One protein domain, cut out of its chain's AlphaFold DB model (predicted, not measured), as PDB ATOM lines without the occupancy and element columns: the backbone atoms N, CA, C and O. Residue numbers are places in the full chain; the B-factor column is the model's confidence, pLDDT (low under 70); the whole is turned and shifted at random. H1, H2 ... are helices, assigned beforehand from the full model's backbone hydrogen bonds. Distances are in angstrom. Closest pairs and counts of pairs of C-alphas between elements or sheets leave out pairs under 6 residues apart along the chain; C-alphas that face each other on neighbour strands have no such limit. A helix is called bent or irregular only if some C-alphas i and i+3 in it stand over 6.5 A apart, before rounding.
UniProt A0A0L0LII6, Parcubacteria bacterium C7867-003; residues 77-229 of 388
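Overview. This is residues 77 to 229 of the 388 residues of a protein of Parcubacteria bacterium C7867-003 (UniProt A0A0L0LII6). The longest helix, H4, lies side by side with H3 and H5 in a bundle of three helices, up and down, each running against the one before it. H2 packs on H3 and leads back to H1, a long arm whose residues 77 to 90 stick out free, while H6 crosses H3 and H4 near one end of the bundle and H7 packs on H4. The printed part has 153 residues with seven named helices, H1 to H7 in chain order, and no named strand; the class is all helix. The whole is compact, with a radius of gyration of the C-alphas of 17.3 A, and its outline is flat, spanning 61 by 45 by 23 A.

Along the chain. H4, residues 155 to 180, measures 37.1 A from first to last C-alpha and begins at C-alpha 155, (180.351, -42.899, 251.035). Before it come H3, residues 126 to 149, 34.6 A, and H2, residues 108 to 121, 18.9 A. H2 is irregular, only just: C-alphas 113 and 116 are 6.52 A apart. H1, residues 77 to 100, 35.6 A, begins at C-alpha 77, (206.343, -80.749, 229.698), and has a kink of 28 degrees near residue 93. It is neither bent nor irregular, but only just: C-alphas 90 and 93 are 6.0 A apart. After H4 come H5, residues 185 to 201, 24.2 A; H6, residues 203 to 212, 14.5 A; and H7, residues 217 to 228, 16.3 A, ending at C-alpha 228, (168.592, -58.397, 272.608).

Arrangement. H3 and H4 are a hairpin at a shallow tilt of 20 degrees; their closest C-alphas, Ala 130 and Leu 172, are 4.6 A apart. H4, with residues 176 to 180 alone, touches H5, closest at the C-alphas of Ile 176 and Ala 188, 5.2 A. H6 touches H3, about perpendicular at 80 degrees, closest at the C-alphas of Glu 145 and Ala 205, 5.5 A. H7 touches H4 with residues 218 to 219 alone, closest at the C-alphas of Ser 166 and Thr 218, 6.0 A. H2 and H3 are a hairpin, closest at the C-alphas of Ser 120 and Thr 129, 5.6 A. H1 touches H2 with residues 95 to 99 alone, at a steep tilt of 61 degrees, closest at the C-alphas of Ala 98 and Lys 111, 5.0 A. H1 and H3 are apart. Every O i to N i+4 pair is within hydrogen-bond range in H3, H5, H6 and H7; in H1 16 of 20 are, in H2 7 of 10, in H4 21 of 22.

Size, cuts and confidence. The two C-alphas farthest apart, those of Tyr 78 and Ser 228, are 61.5 A apart. The printed part has no cut and no long link. Residues 77 to 80, 86 to 94, 212 to 215, 225 and 227 to 229 have pLDDT under 70.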
ATOM      1  N   VAL A  77     206.452 -80.254 228.306       59.28
ATOM      2  CA  VAL A  77     206.343 -80.749 229.698       59.28
ATOM      3  C   VAL A  77     207.319 -80.059 230.661       59.28
ATOM      4  O   VAL A  77     207.090 -80.068 231.864       59.28
ATOM      5  N   TYR A  78     208.341 -79.365 230.149       59.81
ATOM      6  CA  TYR A  78     209.133 -78.410 230.937       59.81
ATOM      7  C   TYR A  78     208.548 -76.992 230.872       59.81
ATOM      8  O   TYR A  78     208.581 -76.269 231.864       59.81
ATOM      9  N   LEU A  79     207.936 -76.607 229.742       64.12
ATOM     10  CA  LEU A  79     207.242 -75.321 229.611       64.12
ATOM     11  C   LEU A  79     206.015 -75.207 230.526       64.12
ATOM     12  O   LEU A  79     205.783 -74.132 231.057       64.12
ATOM     13  N   ALA A  80     205.247 -76.278 230.748       67.75
ATOM     14  CA  ALA A  80     204.069 -76.251 231.619       67.75
ATOM     15  C   ALA A  80     204.387 -75.906 233.097       67.75
ATOM     16  O   ALA A  80     203.824 -74.929 233.595       67.75
ATOM     17  N   PRO A  81     205.298 -76.605 233.809       71.38
ATOM     18  CA  PRO A  81     205.686 -76.229 235.169       71.38
ATOM     19  C   PRO A  81     206.488 -74.922 235.210       71.38
ATOM     20  O   PRO A  81     206.348 -74.175 236.172       71.38
ATOM     21  N   ALA A  82     207.273 -74.594 234.174       73.50
ATOM     22  CA  ALA A  82     207.958 -73.304 234.099       73.50
ATOM     23  C   ALA A  82     206.972 -72.132 233.952       73.50
ATOM     24  O   ALA A  82     207.137 -71.123 234.628       73.50
ATOM     25  N   LEU A  83     205.919 -72.271 233.137       74.25
ATOM     26  CA  LEU A  83     204.833 -71.293 233.031       74.25
ATOM     27  C   LEU A  83     204.007 -71.226 234.315       74.25
ATOM     28  O   LEU A  83     203.665 -70.129 234.739       74.25
ATOM     29  N   LEU A  84     203.722 -72.358 234.965       74.12
ATOM     30  CA  LEU A  84     203.012 -72.368 236.246       74.12
ATOM     31  C   LEU A  84     203.820 -71.653 237.339       74.12
ATOM     32  O   LEU A  84     203.270 -70.814 238.046       74.12
ATOM     33  N   LEU A  85     205.131 -71.901 237.428       73.75
ATOM     34  CA  LEU A  85     206.023 -71.149 238.315       73.75
ATOM     35  C   LEU A  85     206.103 -69.670 237.919       73.75
ATOM     36  O   LEU A  85     206.038 -68.819 238.797       73.75
ATOM     37  N   LEU A  86     206.178 -69.340 236.626       69.81
ATOM     38  CA  LEU A  86     206.181 -67.955 236.143       69.81
ATOM     39  C   LEU A  86     204.893 -67.215 236.549       69.81
ATOM     40  O   LEU A  86     204.970 -66.109 237.076       69.81
ATOM     41  N   PHE A  87     203.724 -67.846 236.394       65.38
ATOM     42  CA  PHE A  87     202.440 -67.322 236.872       65.38
ATOM     43  C   PHE A  87     202.402 -67.172 238.400       65.38
ATOM     44  O   PHE A  87     201.892 -66.168 238.891       65.38
ATOM     45  N   VAL A  88     202.975 -68.112 239.158       65.50
ATOM     46  CA  VAL A  88     203.081 -68.012 240.626       65.50
ATOM     47  C   VAL A  88     204.032 -66.888 241.058       65.50
ATOM     48  O   VAL A  88     203.722 -66.178 242.010       65.50
ATOM     49  N   PHE A  89     205.146 -66.657 240.356       59.06
ATOM     50  CA  PHE A  89     206.087 -65.577 240.677       59.06
ATOM     51  C   PHE A  89     205.572 -64.185 240.272       59.06
ATOM     52  O   PHE A  89     205.696 -63.250 241.061       59.06
ATOM     53  N   LEU A  90     204.958 -64.033 239.092       55.09
ATOM     54  CA  LEU A  90     204.361 -62.756 238.665       55.09
ATOM     55  C   LEU A  90     203.035 -62.446 239.379       55.09
ATOM     56  O   LEU A  90     202.762 -61.282 239.665       55.09
ATOM     57  N   GLY A  91     202.228 -63.461 239.702       55.34
ATOM     58  CA  GLY A  91     200.987 -63.298 240.465       55.34
ATOM     59  C   GLY A  91     201.215 -63.129 241.969       55.34
ATOM     60  O   GLY A  91     200.589 -62.282 242.596       55.34
ATOM     61  N   GLY A  92     202.150 -63.880 242.560       59.97
ATOM     62  CA  GLY A  92     202.392 -63.872 244.006       59.97
ATOM     63  C   GLY A  92     202.793 -62.502 244.558       59.97
ATOM     64  O   GLY A  92     202.355 -62.127 245.645       59.97
ATOM     65  N   GLY A  93     203.558 -61.720 243.788       64.69
ATOM     66  CA  GLY A  93     203.932 -60.354 244.160       64.69
ATOM     67  C   GLY A  93     202.726 -59.415 244.267       64.69
ATOM     68  O   GLY A  93     202.534 -58.773 245.299       64.69
ATOM     69  N   THR A  94     201.882 -59.351 243.233       67.56
ATOM     70  CA  THR A  94     200.695 -58.476 243.234       67.56
ATOM     71  C   THR A  94     199.623 -58.964 244.205       67.56
ATOM     72  O   THR A  94     199.013 -58.136 244.880       67.56
ATOM     73  N   SER A  95     199.455 -60.281 244.371       71.94
ATOM     74  CA  SER A  95     198.598 -60.861 245.410       71.94
ATOM     75  C   SER A  95     199.031 -60.463 246.823       71.94
ATOM     76  O   SER A  95     198.169 -60.090 247.618       71.94
ATOM     77  N   TYR A  96     200.329 -60.475 247.147       76.44
ATOM     78  CA  TYR A  96     200.798 -60.079 248.481       76.44
ATOM     79  C   TYR A  96     200.465 -58.612 248.794       76.44
ATOM     80  O   TYR A  96     199.841 -58.323 249.816       76.44
ATOM     81  N   TYR A  97     200.772 -57.681 247.882       76.19
ATOM     82  CA  TYR A  97     200.401 -56.270 248.063       76.19
ATOM     83  C   TYR A  97     198.877 -56.052 248.076       76.19
ATOM     84  O   TYR A  97     198.382 -55.215 248.832       76.19
ATOM     85  N   ALA A  98     198.107 -56.841 247.320       82.00
ATOM     86  CA  ALA A  98     196.649 -56.761 247.329       82.00
ATOM     87  C   ALA A  98     196.027 -57.110 248.695       82.00
ATOM     88  O   ALA A  98     195.004 -56.520 249.042       82.00
ATOM     89  N   GLN A  99     196.633 -57.976 249.523       78.56
ATOM     90  CA  GLN A  99     196.122 -58.236 250.883       78.56
ATOM     91  C   GLN A  99     196.133 -56.977 251.775       78.56
ATOM     92  O   GLN A  99     195.231 -56.810 252.597       78.56
ATOM     93  N   GLY A 100     197.084 -56.058 251.573       84.00
ATOM     94  CA  GLY A 100     197.138 -54.771 252.280       84.00
ATOM     95  C   GLY A 100     196.215 -53.682 251.714       84.00
ATOM     96  O   GLY A 100     195.946 -52.709 252.409       84.00
ATOM     97  N   SER A 101     195.720 -53.839 250.483       88.25
ATOM     98  CA  SER A 101     194.999 -52.775 249.765       88.25
ATOM     99  C   SER A 101     193.642 -52.404 250.379       88.25
ATOM    100  O   SER A 101     192.919 -53.267 250.892       88.25
ATOM    101  N   LEU A 102     193.290 -51.122 250.303       90.44
ATOM    102  CA  LEU A 102     192.050 -50.528 250.803       90.44
ATOM    103  C   LEU A 102     191.052 -50.251 249.660       90.44
ATOM    104  O   LEU A 102     191.452 -50.105 248.503       90.44
ATOM    105  N   PRO A 103     189.746 -50.125 249.958       87.06
ATOM    106  CA  PRO A 103     188.747 -49.645 249.006       87.06
ATOM    107  C   PRO A 103     189.186 -48.352 248.296       87.06
ATOM    108  O   PRO A 103     189.361 -47.318 248.936       87.06
ATOM    109  N   GLY A 104     189.343 -48.414 246.970       82.62
ATOM    110  CA  GLY A 104     189.859 -47.320 246.133       82.62
ATOM    111  C   GLY A 104     191.217 -47.622 245.490       82.62
ATOM    112  O   GLY A 104     191.502 -47.105 244.411       82.62
ATOM    113  N   ASP A 105     192.017 -48.517 246.075       86.56
ATOM    114  CA  ASP A 105     193.288 -48.952 245.491       86.56
ATOM    115  C   ASP A 105     193.073 -49.817 244.242       86.56
ATOM    116  O   ASP A 105     192.213 -50.702 244.211       86.56
ATOM    117  N   ALA A 106     193.953 -49.676 243.246       84.81
ATOM    118  CA  ALA A 106     193.931 -50.494 242.028       84.81
ATOM    119  C   ALA A 106     194.026 -52.014 242.300       84.81
ATOM    120  O   ALA A 106     193.509 -52.821 241.528       84.81
ATOM    121  N   LEU A 107     194.654 -52.420 243.413       87.44
ATOM    122  CA  LEU A 107     194.778 -53.823 243.823       87.44
ATOM    123  C   LEU A 107     193.597 -54.339 244.668       87.44
ATOM    124  O   LEU A 107     193.494 -55.549 244.880       87.44
ATOM    125  N   TYR A 108     192.654 -53.489 245.084       86.50
ATOM    126  CA  TYR A 108     191.495 -53.919 245.879       86.50
ATOM    127  C   TYR A 108     190.570 -54.873 245.096       86.50
ATOM    128  O   TYR A 108     189.990 -55.807 245.655       86.50
ATOM    129  N   GLY A 109     190.515 -54.728 243.767       84.75
ATOM    130  CA  GLY A 109     189.861 -55.695 242.881       84.75
ATOM    131  C   GLY A 109     190.531 -57.079 242.879       84.75
ATOM    132  O   GLY A 109     189.831 -58.091 242.811       84.75
ATOM    133  N   VAL A 110     191.863 -57.141 243.014       85.88
ATOM    134  CA  VAL A 110     192.639 -58.394 243.130       85.88
ATOM    135  C   VAL A 110     192.406 -59.042 244.497       85.88
ATOM    136  O   VAL A 110     192.195 -60.253 244.572       85.88
ATOM    137  N   LYS A 111     192.359 -58.232 245.564       88.38
ATOM    138  CA  LYS A 111     192.028 -58.669 246.928       88.38
ATOM    139  C   LYS A 111     190.707 -59.446 246.949       88.38
ATOM    140  O   LYS A 111     190.680 -60.616 247.321       88.38
ATOM    141  N   LEU A 112     189.640 -58.814 246.460       87.94
ATOM    142  CA  LEU A 112     188.279 -59.352 246.495       87.94
ATOM    143  C   LEU A 112     188.029 -60.549 245.572       87.94
ATOM    144  O   LEU A 112     187.321 -61.474 245.968       87.94
ATOM    145  N   ASN A 113     188.536 -60.507 244.335       82.81
ATOM    146  CA  ASN A 113     188.120 -61.445 243.282       82.81
ATOM    147  C   ASN A 113     189.130 -62.566 243.006       82.81
ATOM    148  O   ASN A 113     188.771 -63.539 242.347       82.81
ATOM    149  N   LEU A 114     190.374 -62.440 243.481       81.38
ATOM    150  CA  LEU A 114     191.413 -63.457 243.304       81.38
ATOM    151  C   LEU A 114     191.893 -63.991 244.653       81.38
ATOM    152  O   LEU A 114     191.659 -65.160 244.942       81.38
ATOM    153  N   ASN A 115     192.498 -63.151 245.499       85.06
ATOM    154  CA  ASN A 115     193.085 -63.609 246.764       85.06
ATOM    155  C   ASN A 115     192.040 -64.270 247.673       85.06
ATOM    156  O   ASN A 115     192.167 -65.438 248.028       85.06
ATOM    157  N   GLU A 116     190.990 -63.524 248.024       88.44
ATOM    158  CA  GLU A 116     189.994 -63.971 248.997       88.44
ATOM    159  C   GLU A 116     189.155 -65.164 248.499       88.44
ATOM    160  O   GLU A 116     188.702 -65.987 249.301       88.44
ATOM    161  N   GLU A 117     188.950 -65.266 247.183       84.94
ATOM    162  CA  GLU A 117     188.233 -66.378 246.553       84.94
ATOM    163  C   GLU A 117     189.102 -67.648 246.560       84.94
ATOM    164  O   GLU A 117     188.635 -68.696 247.010       84.94
ATOM    165  N   VAL A 118     190.384 -67.548 246.172       85.06
ATOM    166  CA  VAL A 118     191.356 -68.658 246.217       85.06
ATOM    167  C   VAL A 118     191.591 -69.141 247.650       85.06
ATOM    168  O   VAL A 118     191.564 -70.348 247.888       85.06
ATOM    169  N   GLU A 119     191.733 -68.230 248.620       86.31
ATOM    170  CA  GLU A 119     191.774 -68.563 250.052       86.31
ATOM    171  C   GLU A 119     190.575 -69.434 250.457       86.31
ATOM    172  O   GLU A 119     190.742 -70.412 251.184       86.31
ATOM    173  N   SER A 120     189.373 -69.130 249.953       85.38
ATOM    174  CA  SER A 120     188.168 -69.913 250.243       85.38
ATOM    175  C   SER A 120     188.129 -71.259 249.501       85.38
ATOM    176  O   SER A 120     187.751 -72.270 250.098       85.38
ATOM    177  N   MET A 121     188.573 -71.312 248.238       83.00
ATOM    178  CA  MET A 121     188.616 -72.535 247.423       83.00
ATOM    179  C   MET A 121     189.611 -73.572 247.956       83.00
ATOM    180  O   MET A 121     189.379 -74.771 247.818       83.00
ATOM    181  N   LEU A 122     190.689 -73.130 248.611       88.25
ATOM    182  CA  LEU A 122     191.675 -74.004 249.255       88.25
ATOM    183  C   LEU A 122     191.188 -74.599 250.597       88.25
ATOM    184  O   LEU A 122     191.909 -75.381 251.219       88.25
ATOM    185  N   THR A 123     189.972 -74.277 251.062       91.62
ATOM    186  CA  THR A 123     189.428 -74.828 252.317       91.62
ATOM    187  C   THR A 123     188.735 -76.183 252.130       91.62
ATOM    188  O   THR A 123     187.699 -76.310 251.483       91.62
ATOM    189  N   PHE A 124     189.265 -77.221 252.782       90.75
ATOM    190  CA  PHE A 124     188.759 -78.599 252.655       90.75
ATOM    191  C   PHE A 124     187.507 -78.924 253.498       90.75
ATOM    192  O   PHE A 124     186.963 -80.026 253.398       90.75
ATOM    193  N   SER A 125     187.028 -78.010 254.350       93.50
ATOM    194  CA  SER A 125     185.861 -78.240 255.218       93.50
ATOM    195  C   SER A 125     185.000 -76.982 255.378       93.50
ATOM    196  O   SER A 125     185.552 -75.883 255.382       93.50
ATOM    197  N   PRO A 126     183.670 -77.098 255.591       94.19
ATOM    198  CA  PRO A 126     182.815 -75.925 255.788       94.19
ATOM    199  C   PRO A 126     183.199 -75.081 257.008       94.19
ATOM    200  O   PRO A 126     182.984 -73.877 256.992       94.19
ATOM    201  N   VAL A 127     183.793 -75.692 258.041       94.19
ATOM    202  CA  VAL A 127     184.349 -74.977 259.201       94.19
ATOM    203  C   VAL A 127     185.524 -74.094 258.775       94.19
ATOM    204  O   VAL A 127     185.567 -72.930 259.152       94.19
ATOM    205  N   ALA A 128     186.441 -74.609 257.950       95.31
ATOM    206  CA  ALA A 128     187.551 -73.821 257.417       95.31
ATOM    207  C   ALA A 128     187.066 -72.736 256.436       95.31
ATOM    208  O   ALA A 128     187.524 -71.600 256.507       95.31
ATOM    209  N   THR A 129     186.079 -73.029 255.578       94.62
ATOM    210  CA  THR A 129     185.474 -72.007 254.705       94.62
ATOM    211  C   THR A 129     184.780 -70.910 255.521       94.62
ATOM    212  O   THR A 129     184.823 -69.741 255.147       94.62
ATOM    213  N   ALA A 130     184.139 -71.266 256.638       93.62
ATOM    214  CA  ALA A 130     183.531 -70.316 257.563       93.62
ATOM    215  C   ALA A 130     184.593 -69.453 258.272       93.62
ATOM    216  O   ALA A 130     184.475 -68.235 258.243       93.62
ATOM    217  N   ASP A 131     185.659 -70.048 258.811       95.75
ATOM    218  CA  ASP A 131     186.811 -69.343 259.405       95.75
ATOM    219  C   ASP A 131     187.453 -68.319 258.441       95.75
ATOM    220  O   ASP A 131     187.692 -67.171 258.820       95.75
ATOM    221  N   VAL A 132     187.644 -68.682 257.168       95.19
ATOM    222  CA  VAL A 132     188.137 -67.755 256.133       95.19
ATOM    223  C   VAL A 132     187.146 -66.609 255.877       95.19
ATOM    224  O   VAL A 132     187.547 -65.446 255.851       95.19
ATOM    225  N   ASN A 133     185.841 -66.890 255.772       94.50
ATOM    226  CA  ASN A 133     184.830 -65.837 255.597       94.50
ATOM    227  C   ASN A 133     184.703 -64.918 256.829       94.50
ATOM    228  O   ASN A 133     184.510 -63.717 256.664       94.50
ATOM    229  N   LEU A 134     184.873 -65.442 258.048       95.06
ATOM    230  CA  LEU A 134     184.962 -64.663 259.290       95.06
ATOM    231  C   LEU A 134     186.150 -63.690 259.250       95.06
ATOM    232  O   LEU A 134     185.986 -62.498 259.526       95.06
ATOM    233  N   LYS A 135     187.337 -64.169 258.866       95.50
ATOM    234  CA  LYS A 135     188.545 -63.336 258.740       95.50
ATOM    235  C   LYS A 135     188.364 -62.235 257.699       95.50
ATOM    236  O   LYS A 135     188.668 -61.081 257.983       95.50
ATOM    237  N   GLN A 136     187.790 -62.560 256.544       94.94
ATOM    238  CA  GLN A 136     187.534 -61.601 255.465       94.94
ATOM    239  C   GLN A 136     186.427 -60.586 255.831       94.94
ATOM    240  O   GLN A 136     186.551 -59.404 255.516       94.94
ATOM    241  N   ALA A 137     185.393 -60.990 256.580       93.44
ATOM    242  CA  ALA A 137     184.412 -60.063 257.157       93.44
ATOM    243  C   ALA A 137     185.051 -59.127 258.201       93.44
ATOM    244  O   ALA A 137     184.817 -57.923 258.180       93.44
ATOM    245  N   THR A 138     185.918 -59.648 259.074       95.19
ATOM    246  CA  THR A 138     186.650 -58.828 260.057       95.19
ATOM    247  C   THR A 138     187.624 -57.865 259.364       95.19
ATOM    248  O   THR A 138     187.740 -56.711 259.769       95.19
ATOM    249  N   ALA A 139     188.265 -58.282 258.266       94.12
ATOM    250  CA  ALA A 139     189.118 -57.417 257.450       94.12
ATOM    251  C   ALA A 139     188.348 -56.220 256.865       94.12
ATOM    252  O   ALA A 139     188.872 -55.111 256.867       94.12
ATOM    253  N   ARG A 140     187.082 -56.397 256.449       94.31
ATOM    254  CA  ARG A 140     186.219 -55.268 256.049       94.31
ATOM    255  C   ARG A 140     186.021 -54.245 257.168       94.31
ATOM    256  O   ARG A 140     186.043 -53.059 256.881       94.31
ATOM    257  N   LEU A 141     185.888 -54.665 258.429       93.62
ATOM    258  CA  LEU A 141     185.767 -53.731 259.560       93.62
ATOM    259  C   LEU A 141     187.075 -52.964 259.814       93.62
ATOM    260  O   LEU A 141     187.047 -51.750 259.990       93.62
ATOM    261  N   ASN A 142     188.222 -53.646 259.722       94.38
ATOM    262  CA  ASN A 142     189.547 -53.016 259.833       94.38
ATOM    263  C   ASN A 142     189.801 -51.992 258.705       94.38
ATOM    264  O   ASN A 142     190.478 -50.988 258.915       94.38
ATOM    265  N   GLU A 143     189.237 -52.208 257.512       92.62
ATOM    266  CA  GLU A 143     189.289 -51.245 256.404       92.62
ATOM    267  C   GLU A 143     188.478 -49.970 256.704       92.62
ATOM    268  O   GLU A 143     188.952 -48.879 256.389       92.62
ATOM    269  N   VAL A 144     187.321 -50.071 257.382       92.38
ATOM    270  CA  VAL A 144     186.588 -48.889 257.892       92.38
ATOM    271  C   VAL A 144     187.425 -48.143 258.920       92.38
ATOM    272  O   VAL A 144     187.549 -46.929 258.834       92.38
ATOM    273  N   GLU A 145     188.001 -48.865 259.882       89.81
ATOM    274  CA  GLU A 145     188.799 -48.296 260.970       89.81
ATOM    275  C   GLU A 145     190.004 -47.524 260.403       89.81
ATOM    276  O   GLU A 145     190.199 -46.350 260.711       89.81
ATOM    277  N   THR A 146     190.718 -48.124 259.447       90.56
ATOM    278  CA  THR A 146     191.858 -47.508 258.749       90.56
ATOM    279  C   THR A 146     191.456 -46.265 257.941       90.56
ATOM    280  O   THR A 146     192.136 -45.235 258.000       90.56
ATOM    281  N   LEU A 147     190.347 -46.321 257.193       89.00
ATOM    282  CA  LEU A 147     189.854 -45.185 256.401       89.00
ATOM    283  C   LEU A 147     189.253 -44.068 257.272       89.00
ATOM    284  O   LEU A 147     189.385 -42.892 256.943       89.00
ATOM    285  N   SER A 148     188.643 -44.415 258.407       85.88
ATOM    286  CA  SER A 148     188.115 -43.463 259.385       85.88
ATOM    287  C   SER A 148     189.244 -42.738 260.123       85.88
ATOM    288  O   SER A 148     189.246 -41.509 260.169       85.88
ATOM    289  N   MET A 149     190.263 -43.465 260.599       86.19
ATOM    290  CA  MET A 149     191.450 -42.883 261.246       86.19
ATOM    291  C   MET A 149     192.271 -41.986 260.310       86.19
ATOM    292  O   MET A 149     192.898 -41.036 260.770       86.19
ATOM    293  N   SER A 150     192.265 -42.266 259.003       84.31
ATOM    294  CA  SER A 150     192.917 -41.425 257.985       84.31
ATOM    295  C   SER A 150     192.023 -40.304 257.433       84.31
ATOM    296  O   SER A 150     192.477 -39.528 256.594       84.31
ATOM    297  N   GLY A 151     190.768 -40.192 257.888       82.31
ATOM    298  CA  GLY A 151     189.810 -39.181 257.423       82.31
ATOM    299  C   GLY A 151     189.369 -39.336 255.961       82.31
ATOM    300  O   GLY A 151     188.739 -38.433 255.420       82.31
ATOM    301  N   ASN A 152     189.687 -40.465 255.324       81.44
ATOM    302  CA  ASN A 152     189.504 -40.722 253.893       81.44
ATOM    303  C   ASN A 152     188.395 -41.760 253.621       81.44
ATOM    304  O   ASN A 152     188.455 -42.502 252.644       81.44
ATOM    305  N   LEU A 153     187.403 -41.860 254.513       86.06
ATOM    306  CA  LEU A 153     186.244 -42.739 254.350       86.06
ATOM    307  C   LEU A 153     185.129 -42.017 253.578       86.06
ATOM    308  O   LEU A 153     184.309 -41.311 254.162       86.06
ATOM    309  N   THR A 154     185.092 -42.203 252.260       86.62
ATOM    310  CA  THR A 154     183.991 -41.726 251.408       86.62
ATOM    311  C   THR A 154     182.784 -42.666 251.452       86.62
ATOM    312  O   THR A 154     182.910 -43.867 251.696       86.62
ATOM    313  N   GLU A 155     181.602 -42.135 251.134       84.06
ATOM    314  CA  GLU A 155     180.351 -42.899 251.035       84.06
ATOM    315  C   GLU A 155     180.470 -44.099 250.074       84.06
ATOM    316  O   GLU A 155     180.077 -45.215 250.418       84.06
ATOM    317  N   THR A 156     181.115 -43.912 248.918       84.88
ATOM    318  CA  THR A 156     181.388 -44.978 247.939       84.88
ATOM    319  C   THR A 156     182.220 -46.117 248.535       84.88
ATOM    320  O   THR A 156     181.942 -47.290 248.274       84.88
ATOM    321  N   GLN A 157     183.223 -45.798 249.360       88.19
ATOM    322  CA  GLN A 157     184.020 -46.811 250.056       88.19
ATOM    323  C   GLN A 157     183.188 -47.506 251.139       88.19
ATOM    324  O   GLN A 157     183.200 -48.733 251.185       88.19
ATOM    325  N   SER A 158     182.401 -46.776 251.939       86.62
ATOM    326  CA  SER A 158     181.488 -47.375 252.927       86.62
ATOM    327  C   SER A 158     180.519 -48.380 252.294       86.62
ATOM    328  O   SER A 158     180.405 -49.502 252.786       86.62
ATOM    329  N   VAL A 159     179.887 -48.036 251.164       85.69
ATOM    330  CA  VAL A 159     178.980 -48.937 250.424       85.69
ATOM    331  C   VAL A 159     179.726 -50.152 249.852       85.69
ATOM    332  O   VAL A 159     179.226 -51.282 249.913       85.69
ATOM    333  N   ALA A 160     180.951 -49.970 249.348       88.00
ATOM    334  CA  ALA A 160     181.785 -51.077 248.878       88.00
ATOM    335  C   ALA A 160     182.196 -52.025 250.023       88.00
ATOM    336  O   ALA A 160     182.149 -53.249 249.857       88.00
ATOM    337  N   ILE A 161     182.554 -51.493 251.196       90.44
ATOM    338  CA  ILE A 161     182.889 -52.278 252.393       90.44
ATOM    339  C   ILE A 161     181.649 -53.028 252.892       90.44
ATOM    340  O   ILE A 161     181.702 -54.248 253.035       90.44
ATOM    341  N   GLN A 162     180.523 -52.332 253.082       88.25
ATOM    342  CA  GLN A 162     179.218 -52.886 253.468       88.25
ATOM    343  C   GLN A 162     178.818 -54.075 252.590       88.25
ATOM    344  O   GLN A 162     178.409 -55.122 253.102       88.25
ATOM    345  N   THR A 163     178.909 -53.914 251.266       89.12
ATOM    346  CA  THR A 163     178.493 -54.934 250.293       89.12
ATOM    347  C   THR A 163     179.344 -56.193 250.436       89.12
ATOM    348  O   THR A 163     178.817 -57.305 250.521       89.12
ATOM    349  N   ASN A 164     180.665 -56.029 250.544       91.31
ATOM    350  CA  ASN A 164     181.577 -57.155 250.718       91.31
ATOM    351  C   ASN A 164     181.453 -57.794 252.109       91.31
ATOM    352  O   ASN A 164     181.423 -59.016 252.202       91.31
ATOM    353  N   PHE A 165     181.282 -57.006 253.173       93.00
ATOM    354  CA  PHE A 165     181.018 -57.511 254.523       93.00
ATOM    355  C   PHE A 165     179.752 -58.376 254.548       93.00
ATOM    356  O   PHE A 165     179.798 -59.515 255.008       93.00
ATOM    357  N   SER A 166     178.650 -57.881 253.969       90.62
ATOM    358  CA  SER A 166     177.377 -58.611 253.883       90.62
ATOM    359  C   SER A 166     177.558 -59.948 253.150       90.62
ATOM    360  O   SER A 166     177.230 -61.000 253.699       90.62
ATOM    361  N   LYS A 167     178.215 -59.929 251.978       92.25
ATOM    362  CA  LYS A 167     178.561 -61.126 251.187       92.25
ATOM    363  C   LYS A 167     179.364 -62.160 251.997       92.25
ATOM    364  O   LYS A 167     179.084 -63.356 251.902       92.25
ATOM    365  N   LYS A 168     180.345 -61.729 252.804       93.75
ATOM    366  CA  LYS A 168     181.149 -62.632 253.650       93.75
ATOM    367  C   LYS A 168     180.368 -63.159 254.855       93.75
ATOM    368  O   LYS A 168     180.495 -64.340 255.163       93.75
ATOM    369  N   VAL A 169     179.518 -62.354 255.499       92.81
ATOM    370  CA  VAL A 169     178.654 -62.807 256.612       92.81
ATOM    371  C   VAL A 169     177.593 -63.808 256.133       92.81
ATOM    372  O   VAL A 169     177.345 -64.818 256.790       92.81
ATOM    373  N   GLU A 170     177.017 -63.606 254.949       91.19
ATOM    374  CA  GLU A 170     176.110 -64.577 254.326       91.19
ATOM    375  C   GLU A 170     176.820 -65.901 254.008       91.19
ATOM    376  O   GLU A 170     176.297 -66.980 254.300       91.19
ATOM    377  N   ALA A 171     178.039 -65.842 253.461       92.00
ATOM    378  CA  ALA A 171     178.861 -67.019 253.196       92.00
ATOM    379  C   ALA A 171     179.316 -67.734 254.486       92.00
ATOM    380  O   ALA A 171     179.289 -68.967 254.542       92.00
ATOM    381  N   LEU A 172     179.662 -66.982 255.536       93.19
ATOM    382  CA  LEU A 172     179.946 -67.466 256.889       93.19
ATOM    383  C   LEU A 172     178.752 -68.259 257.439       93.19
ATOM    384  O   LEU A 172     178.884 -69.457 257.693       93.19
ATOM    385  N   ASN A 173     177.568 -67.645 257.515       91.06
ATOM    386  CA  ASN A 173     176.343 -68.282 258.013       91.06
ATOM    387  C   ASN A 173     175.963 -69.527 257.185       91.06
ATOM    388  O   ASN A 173     175.672 -70.593 257.734       91.06
ATOM    389  N   LYS A 174     176.060 -69.445 255.851       93.94
ATOM    390  CA  LYS A 174     175.821 -70.570 254.927       93.94
ATOM    391  C   LYS A 174     176.774 -71.747 255.148       93.94
ATOM    392  O   LYS A 174     176.391 -72.891 254.898       93.94
ATOM    393  N   ASN A 175     178.005 -71.499 255.592       93.19
ATOM    394  CA  ASN A 175     179.000 -72.536 255.870       93.19
ATOM    395  C   ASN A 175     178.933 -73.057 257.320       93.19
ATOM    396  O   ASN A 175     179.105 -74.259 257.522       93.19
ATOM    397  N   ILE A 176     178.558 -72.218 258.292       92.06
ATOM    398  CA  ILE A 176     178.193 -72.614 259.665       92.06
ATOM    399  C   ILE A 176     177.051 -73.642 259.643       92.06
ATOM    400  O   ILE A 176     177.156 -74.695 260.271       92.06
ATOM    401  N   GLU A 177     176.000 -73.422 258.847       92.31
ATOM    402  CA  GLU A 177     174.902 -74.394 258.721       92.31
ATOM    403  C   GLU A 177     175.319 -75.706 258.044       92.31
ATOM    404  O   GLU A 177     174.846 -76.779 258.425       92.31
ATOM    405  N   LYS A 178     176.242 -75.667 257.073       93.25
ATOM    406  CA  LYS A 178     176.841 -76.894 256.515       93.25
ATOM    407  C   LYS A 178     177.675 -77.641 257.560       93.25
ATOM    408  O   LYS A 178     177.683 -78.868 257.531       93.25
ATOM    409  N   ALA A 179     178.377 -76.934 258.447       92.25
ATOM    410  CA  ALA A 179     179.164 -77.533 259.523       92.25
ATOM    411  C   ALA A 179     178.257 -78.223 260.555       92.25
ATOM    412  O   ALA A 179     178.421 -79.418 260.799       92.25
ATOM    413  N   LYS A 180     177.220 -77.533 261.059       90.19
ATOM    414  CA  LYS A 180     176.199 -78.130 261.944       90.19
ATOM    415  C   LYS A 180     175.582 -79.393 261.329       90.19
ATOM    416  O   LYS A 180     175.549 -80.435 261.973       90.19
ATOM    417  N   LYS A 181     175.184 -79.338 260.050       93.19
ATOM    418  CA  LYS A 181     174.610 -80.481 259.304       93.19
ATOM    419  C   LYS A 181     175.594 -81.630 259.030       93.19
ATOM    420  O   LYS A 181     175.150 -82.708 258.652       93.19
ATOM    421  N   LYS A 182     176.903 -81.422 259.222       91.62
ATOM    422  CA  LYS A 182     177.939 -82.472 259.195       91.62
ATOM    423  C   LYS A 182     178.326 -82.994 260.588       91.62
ATOM    424  O   LYS A 182     179.156 -83.891 260.669       91.62
ATOM    425  N   GLY A 183     177.748 -82.455 261.663       91.00
ATOM    426  CA  GLY A 183     178.090 -82.807 263.046       91.00
ATOM    427  C   GLY A 183     179.207 -81.961 263.673       91.00
ATOM    428  O   GLY A 183     179.492 -82.128 264.854       91.00
ATOM    429  N   ASP A 184     179.793 -80.998 262.952       92.56
ATOM    430  CA  ASP A 184     180.815 -80.066 263.463       92.56
ATOM    431  C   ASP A 184     180.207 -78.947 264.352       92.56
ATOM    432  O   ASP A 184     180.580 -77.777 264.248       92.56
ATOM    433  N   ILE A 185     179.236 -79.281 265.213       91.19
ATOM    434  CA  ILE A 185     178.397 -78.313 265.948       91.19
ATOM    435  C   ILE A 185     179.242 -77.419 266.867       91.19
ATOM    436  O   ILE A 185     179.179 -76.199 266.745       91.19
ATOM    437  N   GLU A 186     180.096 -78.002 267.712       93.06
ATOM    438  CA  GLU A 186     180.962 -77.262 268.647       93.06
ATOM    439  C   GLU A 186     181.861 -76.237 267.928       93.06
ATOM    440  O   GLU A 186     182.003 -75.091 268.361       93.06
ATOM    441  N   LYS A 187     182.429 -76.628 266.778       93.81
ATOM    442  CA  LYS A 187     183.286 -75.767 265.949       93.81
ATOM    443  C   LYS A 187     182.476 -74.648 265.293       93.81
ATOM    444  O   LYS A 187     182.940 -73.512 265.227       93.81
ATOM    445  N   ALA A 188     181.266 -74.961 264.830       89.56
ATOM    446  CA  ALA A 188     180.345 -73.993 264.249       89.56
ATOM    447  C   ALA A 188     179.890 -72.952 265.287       89.56
ATOM    448  O   ALA A 188     179.886 -71.761 264.993       89.56
ATOM    449  N   GLU A 189     179.583 -73.369 266.518       89.44
ATOM    450  CA  GLU A 189     179.290 -72.448 267.620       89.44
ATOM    451  C   GLU A 189     180.504 -71.622 268.052       89.44
ATOM    452  O   GLU A 189     180.358 -70.436 268.348       89.44
ATOM    453  N   LYS A 190     181.707 -72.217 268.086       94.25
ATOM    454  CA  LYS A 190     182.936 -71.466 268.369       94.25
ATOM    455  C   LYS A 190     183.083 -70.308 267.378       94.25
ATOM    456  O   LYS A 190     183.341 -69.192 267.811       94.25
ATOM    457  N   LEU A 191     182.851 -70.552 266.087       91.38
ATOM    458  CA  LEU A 191     182.893 -69.516 265.050       91.38
ATOM    459  C   LEU A 191     181.814 -68.436 265.222       91.38
ATOM    460  O   LEU A 191     182.102 -67.276 264.948       91.38
ATOM    461  N   VAL A 192     180.614 -68.770 265.718       89.50
ATOM    462  CA  VAL A 192     179.601 -67.755 266.083       89.50
ATOM    463  C   VAL A 192     180.109 -66.882 267.233       89.50
ATOM    464  O   VAL A 192     180.133 -65.663 267.099       89.50
ATOM    465  N   ARG A 193     180.607 -67.488 268.321       90.56
ATOM    466  CA  ARG A 193     181.169 -66.758 269.475       90.56
ATOM    467  C   ARG A 193     182.385 -65.900 269.090       90.56
ATOM    468  O   ARG A 193     182.574 -64.810 269.626       90.56
ATOM    469  N   GLU A 194     183.204 -66.374 268.153       94.06
ATOM    470  CA  GLU A 194     184.376 -65.659 267.637       94.06
ATOM    471  C   GLU A 194     183.969 -64.494 266.714       94.06
ATOM    472  O   GLU A 194     184.502 -63.395 266.863       94.06
ATOM    473  N   PHE A 195     182.954 -64.673 265.857       93.25
ATOM    474  CA  PHE A 195     182.334 -63.584 265.091       93.25
ATOM    475  C   PHE A 195     181.727 -62.517 266.008       93.25
ATOM    476  O   PHE A 195     182.017 -61.335 265.843       93.25
ATOM    477  N   GLU A 196     180.939 -62.914 267.012       87.50
ATOM    478  CA  GLU A 196     180.358 -61.983 267.983       87.50
ATOM    479  C   GLU A 196     181.420 -61.112 268.652       87.50
ATOM    480  O   GLU A 196     181.238 -59.895 268.716       87.50
ATOM    481  N   LYS A 197     182.522 -61.735 269.098       92.75
ATOM    482  CA  LYS A 197     183.675 -61.066 269.710       92.75
ATOM    483  C   LYS A 197     184.373 -60.119 268.734       92.75
ATOM    484  O   LYS A 197     184.777 -59.041 269.146       92.75
ATOM    485  N   LYS A 198     184.477 -60.468 267.447       93.62
ATOM    486  CA  LYS A 198     185.024 -59.569 266.415       93.62
ATOM    487  C   LYS A 198     184.116 -58.386 266.074       93.62
ATOM    488  O   LYS A 198     184.635 -57.315 265.778       93.62
ATOM    489  N   ILE A 199     182.796 -58.536 266.189       90.00
ATOM    490  CA  ILE A 199     181.858 -57.402 266.112       90.00
ATOM    491  C   ILE A 199     181.949 -56.519 267.366       90.00
ATOM    492  O   ILE A 199     181.840 -55.306 267.244       90.00
ATOM    493  N   ASP A 200     182.174 -57.100 268.550       86.88
ATOM    494  CA  ASP A 200     182.382 -56.333 269.791       86.88
ATOM    495  C   ASP A 200     183.736 -55.584 269.785       86.88
ATOM    496  O   ASP A 200     183.807 -54.448 270.243       86.88
ATOM    497  N   GLU A 201     184.802 -56.180 269.232       91.31
ATOM    498  CA  GLU A 201     186.134 -55.554 269.109       91.31
ATOM    499  C   GLU A 201     186.173 -54.384 268.113       91.31
ATOM    500  O   GLU A 201     186.854 -53.399 268.378       91.31
ATOM    501  N   HIS A 202     185.441 -54.470 266.999       90.56
ATOM    502  CA  HIS A 202     185.392 -53.431 265.959       90.56
ATOM    503  C   HIS A 202     184.009 -52.749 265.895       90.56
ATOM    504  O   HIS A 202     183.489 -52.467 264.811       90.56
ATOM    505  N   PHE A 203     183.375 -52.517 267.052       89.06
ATOM    506  CA  PHE A 203     181.984 -52.049 267.123       89.06
ATOM    507  C   PHE A 203     181.767 -50.682 266.453       89.06
ATOM    508  O   PHE A 203     180.825 -50.528 265.678       89.06
ATOM    509  N   ASP A 204     182.661 -49.713 266.669       87.31
ATOM    510  CA  ASP A 204     182.541 -48.365 266.087       87.31
ATOM    511  C   ASP A 204     182.695 -48.378 264.553       87.31
ATOM    512  O   ASP A 204     181.976 -47.676 263.833       87.31
ATOM    513  N   ALA A 205     183.572 -49.243 264.034       88.44
ATOM    514  CA  ALA A 205     183.713 -49.507 262.604       88.44
ATOM    515  C   ALA A 205     182.443 -50.157 262.024       88.44
ATOM    516  O   ALA A 205     181.943 -49.723 260.985       88.44
ATOM    517  N   PHE A 206     181.882 -51.155 262.719       89.19
ATOM    518  CA  PHE A 206     180.625 -51.808 262.344       89.19
ATOM    519  C   PHE A 206     179.439 -50.827 262.331       89.19
ATOM    520  O   PHE A 206     178.675 -50.815 261.366       89.19
ATOM    521  N   VAL A 207     179.308 -49.964 263.345       83.94
ATOM    522  CA  VAL A 207     178.269 -48.920 263.408       83.94
ATOM    523  C   VAL A 207     178.442 -47.902 262.280       83.94
ATOM    524  O   VAL A 207     177.460 -47.559 261.624       83.94
ATOM    525  N   THR A 208     179.675 -47.469 262.000       85.00
ATOM    526  CA  THR A 208     179.980 -46.527 260.911       85.00
ATOM    527  C   THR A 208     179.447 -47.023 259.563       85.00
ATOM    528  O   THR A 208     178.654 -46.319 258.936       85.00
ATOM    529  N   ILE A 209     179.781 -48.250 259.137       83.69
ATOM    530  CA  ILE A 209     179.208 -48.790 257.889       83.69
ATOM    531  C   ILE A 209     177.725 -49.136 258.019       83.69
ATOM    532  O   ILE A 209     177.006 -48.975 257.040       83.69
ATOM    533  N   SER A 210     177.230 -49.530 259.199       81.75
ATOM    534  CA  SER A 210     175.795 -49.768 259.414       81.75
ATOM    535  C   SER A 210     174.949 -48.513 259.160       81.75
ATOM    536  O   SER A 210     173.830 -48.633 258.665       81.75
ATOM    537  N   ASN A 211     175.477 -47.321 259.458       71.69
ATOM    538  CA  ASN A 211     174.794 -46.046 259.224       71.69
ATOM    539  C   ASN A 211     174.754 -45.676 257.730       71.69
ATOM    540  O   ASN A 211     173.728 -45.204 257.247       71.69
ATOM    541  N   SER A 212     175.823 -45.957 256.972       66.31
ATOM    542  CA  SER A 212     175.807 -45.878 255.498       66.31
ATOM    543  C   SER A 212     174.926 -46.961 254.849       66.31
ATOM    544  O   SER A 212     174.513 -46.823 253.702       66.31
ATOM    545  N   ALA A 213     174.617 -48.039 255.576       55.75
ATOM    546  CA  ALA A 213     173.973 -49.254 255.079       55.75
ATOM    547  C   ALA A 213     172.462 -49.342 255.359       55.75
ATOM    548  O   ALA A 213     171.951 -50.444 255.575       55.75
ATOM    549  N   SER A 214     171.746 -48.214 255.341       52.78
ATOM    550  CA  SER A 214     170.381 -48.011 255.880       52.78
ATOM    551  C   SER A 214     169.272 -49.004 255.474       52.78
ATOM    552  O   SER A 214     168.199 -48.985 256.072       52.78
ATOM    553  N   ASN A 215     169.507 -49.887 254.497       59.44
ATOM    554  CA  ASN A 215     168.563 -50.908 254.027       59.44
ATOM    555  C   ASN A 215     169.109 -52.360 254.071       59.44
ATOM    556  O   ASN A 215     168.481 -53.262 253.518       59.44
ATOM    557  N   SER A 216     170.273 -52.629 254.683       72.44
ATOM    558  CA  SER A 216     170.867 -53.979 254.673       72.44
ATOM    559  C   SER A 216     170.295 -54.903 255.768       72.44
ATOM    560  O   SER A 216     170.512 -54.652 256.960       72.44
ATOM    561  N   PRO A 217     169.644 -56.034 255.414       76.38
ATOM    562  CA  PRO A 217     169.068 -56.958 256.396       76.38
ATOM    563  C   PRO A 217     170.139 -57.667 257.239       76.38
ATOM    564  O   PRO A 217     169.884 -58.037 258.387       76.38
ATOM    565  N   THR A 218     171.351 -57.827 256.703       81.31
ATOM    566  CA  THR A 218     172.488 -58.437 257.408       81.31
ATOM    567  C   THR A 218     172.968 -57.552 258.562       81.31
ATOM    568  O   THR A 218     173.279 -58.065 259.632       81.31
ATOM    569  N   PHE A 219     172.945 -56.224 258.405       82.25
ATOM    570  CA  PHE A 219     173.246 -55.303 259.506       82.25
ATOM    571  C   PHE A 219     172.099 -55.238 260.518       82.25
ATOM    572  O   PHE A 219     172.352 -55.359 261.715       82.25
ATOM    573  N   ALA A 220     170.845 -55.149 260.059       78.31
ATOM    574  CA  ALA A 220     169.675 -55.121 260.941       78.31
ATOM    575  C   ALA A 220     169.579 -56.366 261.850       78.31
ATOM    576  O   ALA A 220     169.350 -56.241 263.052       78.31
ATOM    577  N   THR A 221     169.816 -57.565 261.305       78.62
ATOM    578  CA  THR A 221     169.800 -58.822 262.082       78.62
ATOM    579  C   THR A 221     170.946 -58.912 263.095       78.62
ATOM    580  O   THR A 221     170.714 -59.339 264.226       78.62
ATOM    581  N   ILE A 222     172.156 -58.449 262.753       78.50
ATOM    582  CA  ILE A 222     173.256 -58.335 263.727       78.50
ATOM    583  C   ILE A 222     172.891 -57.327 264.826       78.50
ATOM    584  O   ILE A 222     173.045 -57.641 266.008       78.50
ATOM    585  N   PHE A 223     172.384 -56.147 264.464       77.56
ATOM    586  CA  PHE A 223     172.084 -55.076 265.415       77.56
ATOM    587  C   PHE A 223     170.998 -55.489 266.418       77.56
ATOM    588  O   PHE A 223     171.172 -55.294 267.621       77.56
ATOM    589  N   GLU A 224     169.931 -56.150 265.962       72.50
ATOM    590  CA  GLU A 224     168.885 -56.666 266.852       72.50
ATOM    591  C   GLU A 224     169.404 -57.799 267.758       72.50
ATOM    592  O   GLU A 224     169.065 -57.849 268.943       72.50
ATOM    593  N   SER A 225     170.310 -58.652 267.260       69.69
ATOM    594  CA  SER A 225     170.964 -59.679 268.087       69.69
ATOM    595  C   SER A 225     171.853 -59.079 269.189       69.69
ATOM    596  O   SER A 225     171.872 -59.585 270.311       69.69
ATOM    597  N   LYS A 226     172.529 -57.950 268.918       72.00
ATOM    598  CA  LYS A 226     173.294 -57.194 269.925       72.00
ATOM    599  C   LYS A 226     172.372 -56.459 270.903       72.00
ATOM    600  O   LYS A 226     172.640 -56.470 272.101       72.00
ATOM    601  N   ARG A 227     171.261 -55.886 270.427       65.25
ATOM    602  CA  ARG A 227     170.249 -55.206 271.255       65.25
ATOM    603  C   ARG A 227     169.564 -56.154 272.242       65.25
ATOM    604  O   ARG A 227     169.369 -55.799 273.403       65.25
ATOM    605  N   SER A 228     169.243 -57.365 271.792       57.03
ATOM    606  CA  SER A 228     168.592 -58.397 272.608       57.03
ATOM    607  C   SER A 228     169.488 -58.916 273.736       57.03
ATOM    608  O   SER A 228     168.977 -59.373 274.751       57.03
ATOM    609  N   ARG A 229     170.819 -58.781 273.622       51.34
ATOM    610  CA  ARG A 229     171.825 -59.335 274.552       51.34
ATOM    611  C   ARG A 229     171.862 -58.668 275.948       51.34
ATOM    612  O   ARG A 229     172.727 -58.985 276.756       51.34
TER     613      ARG A 229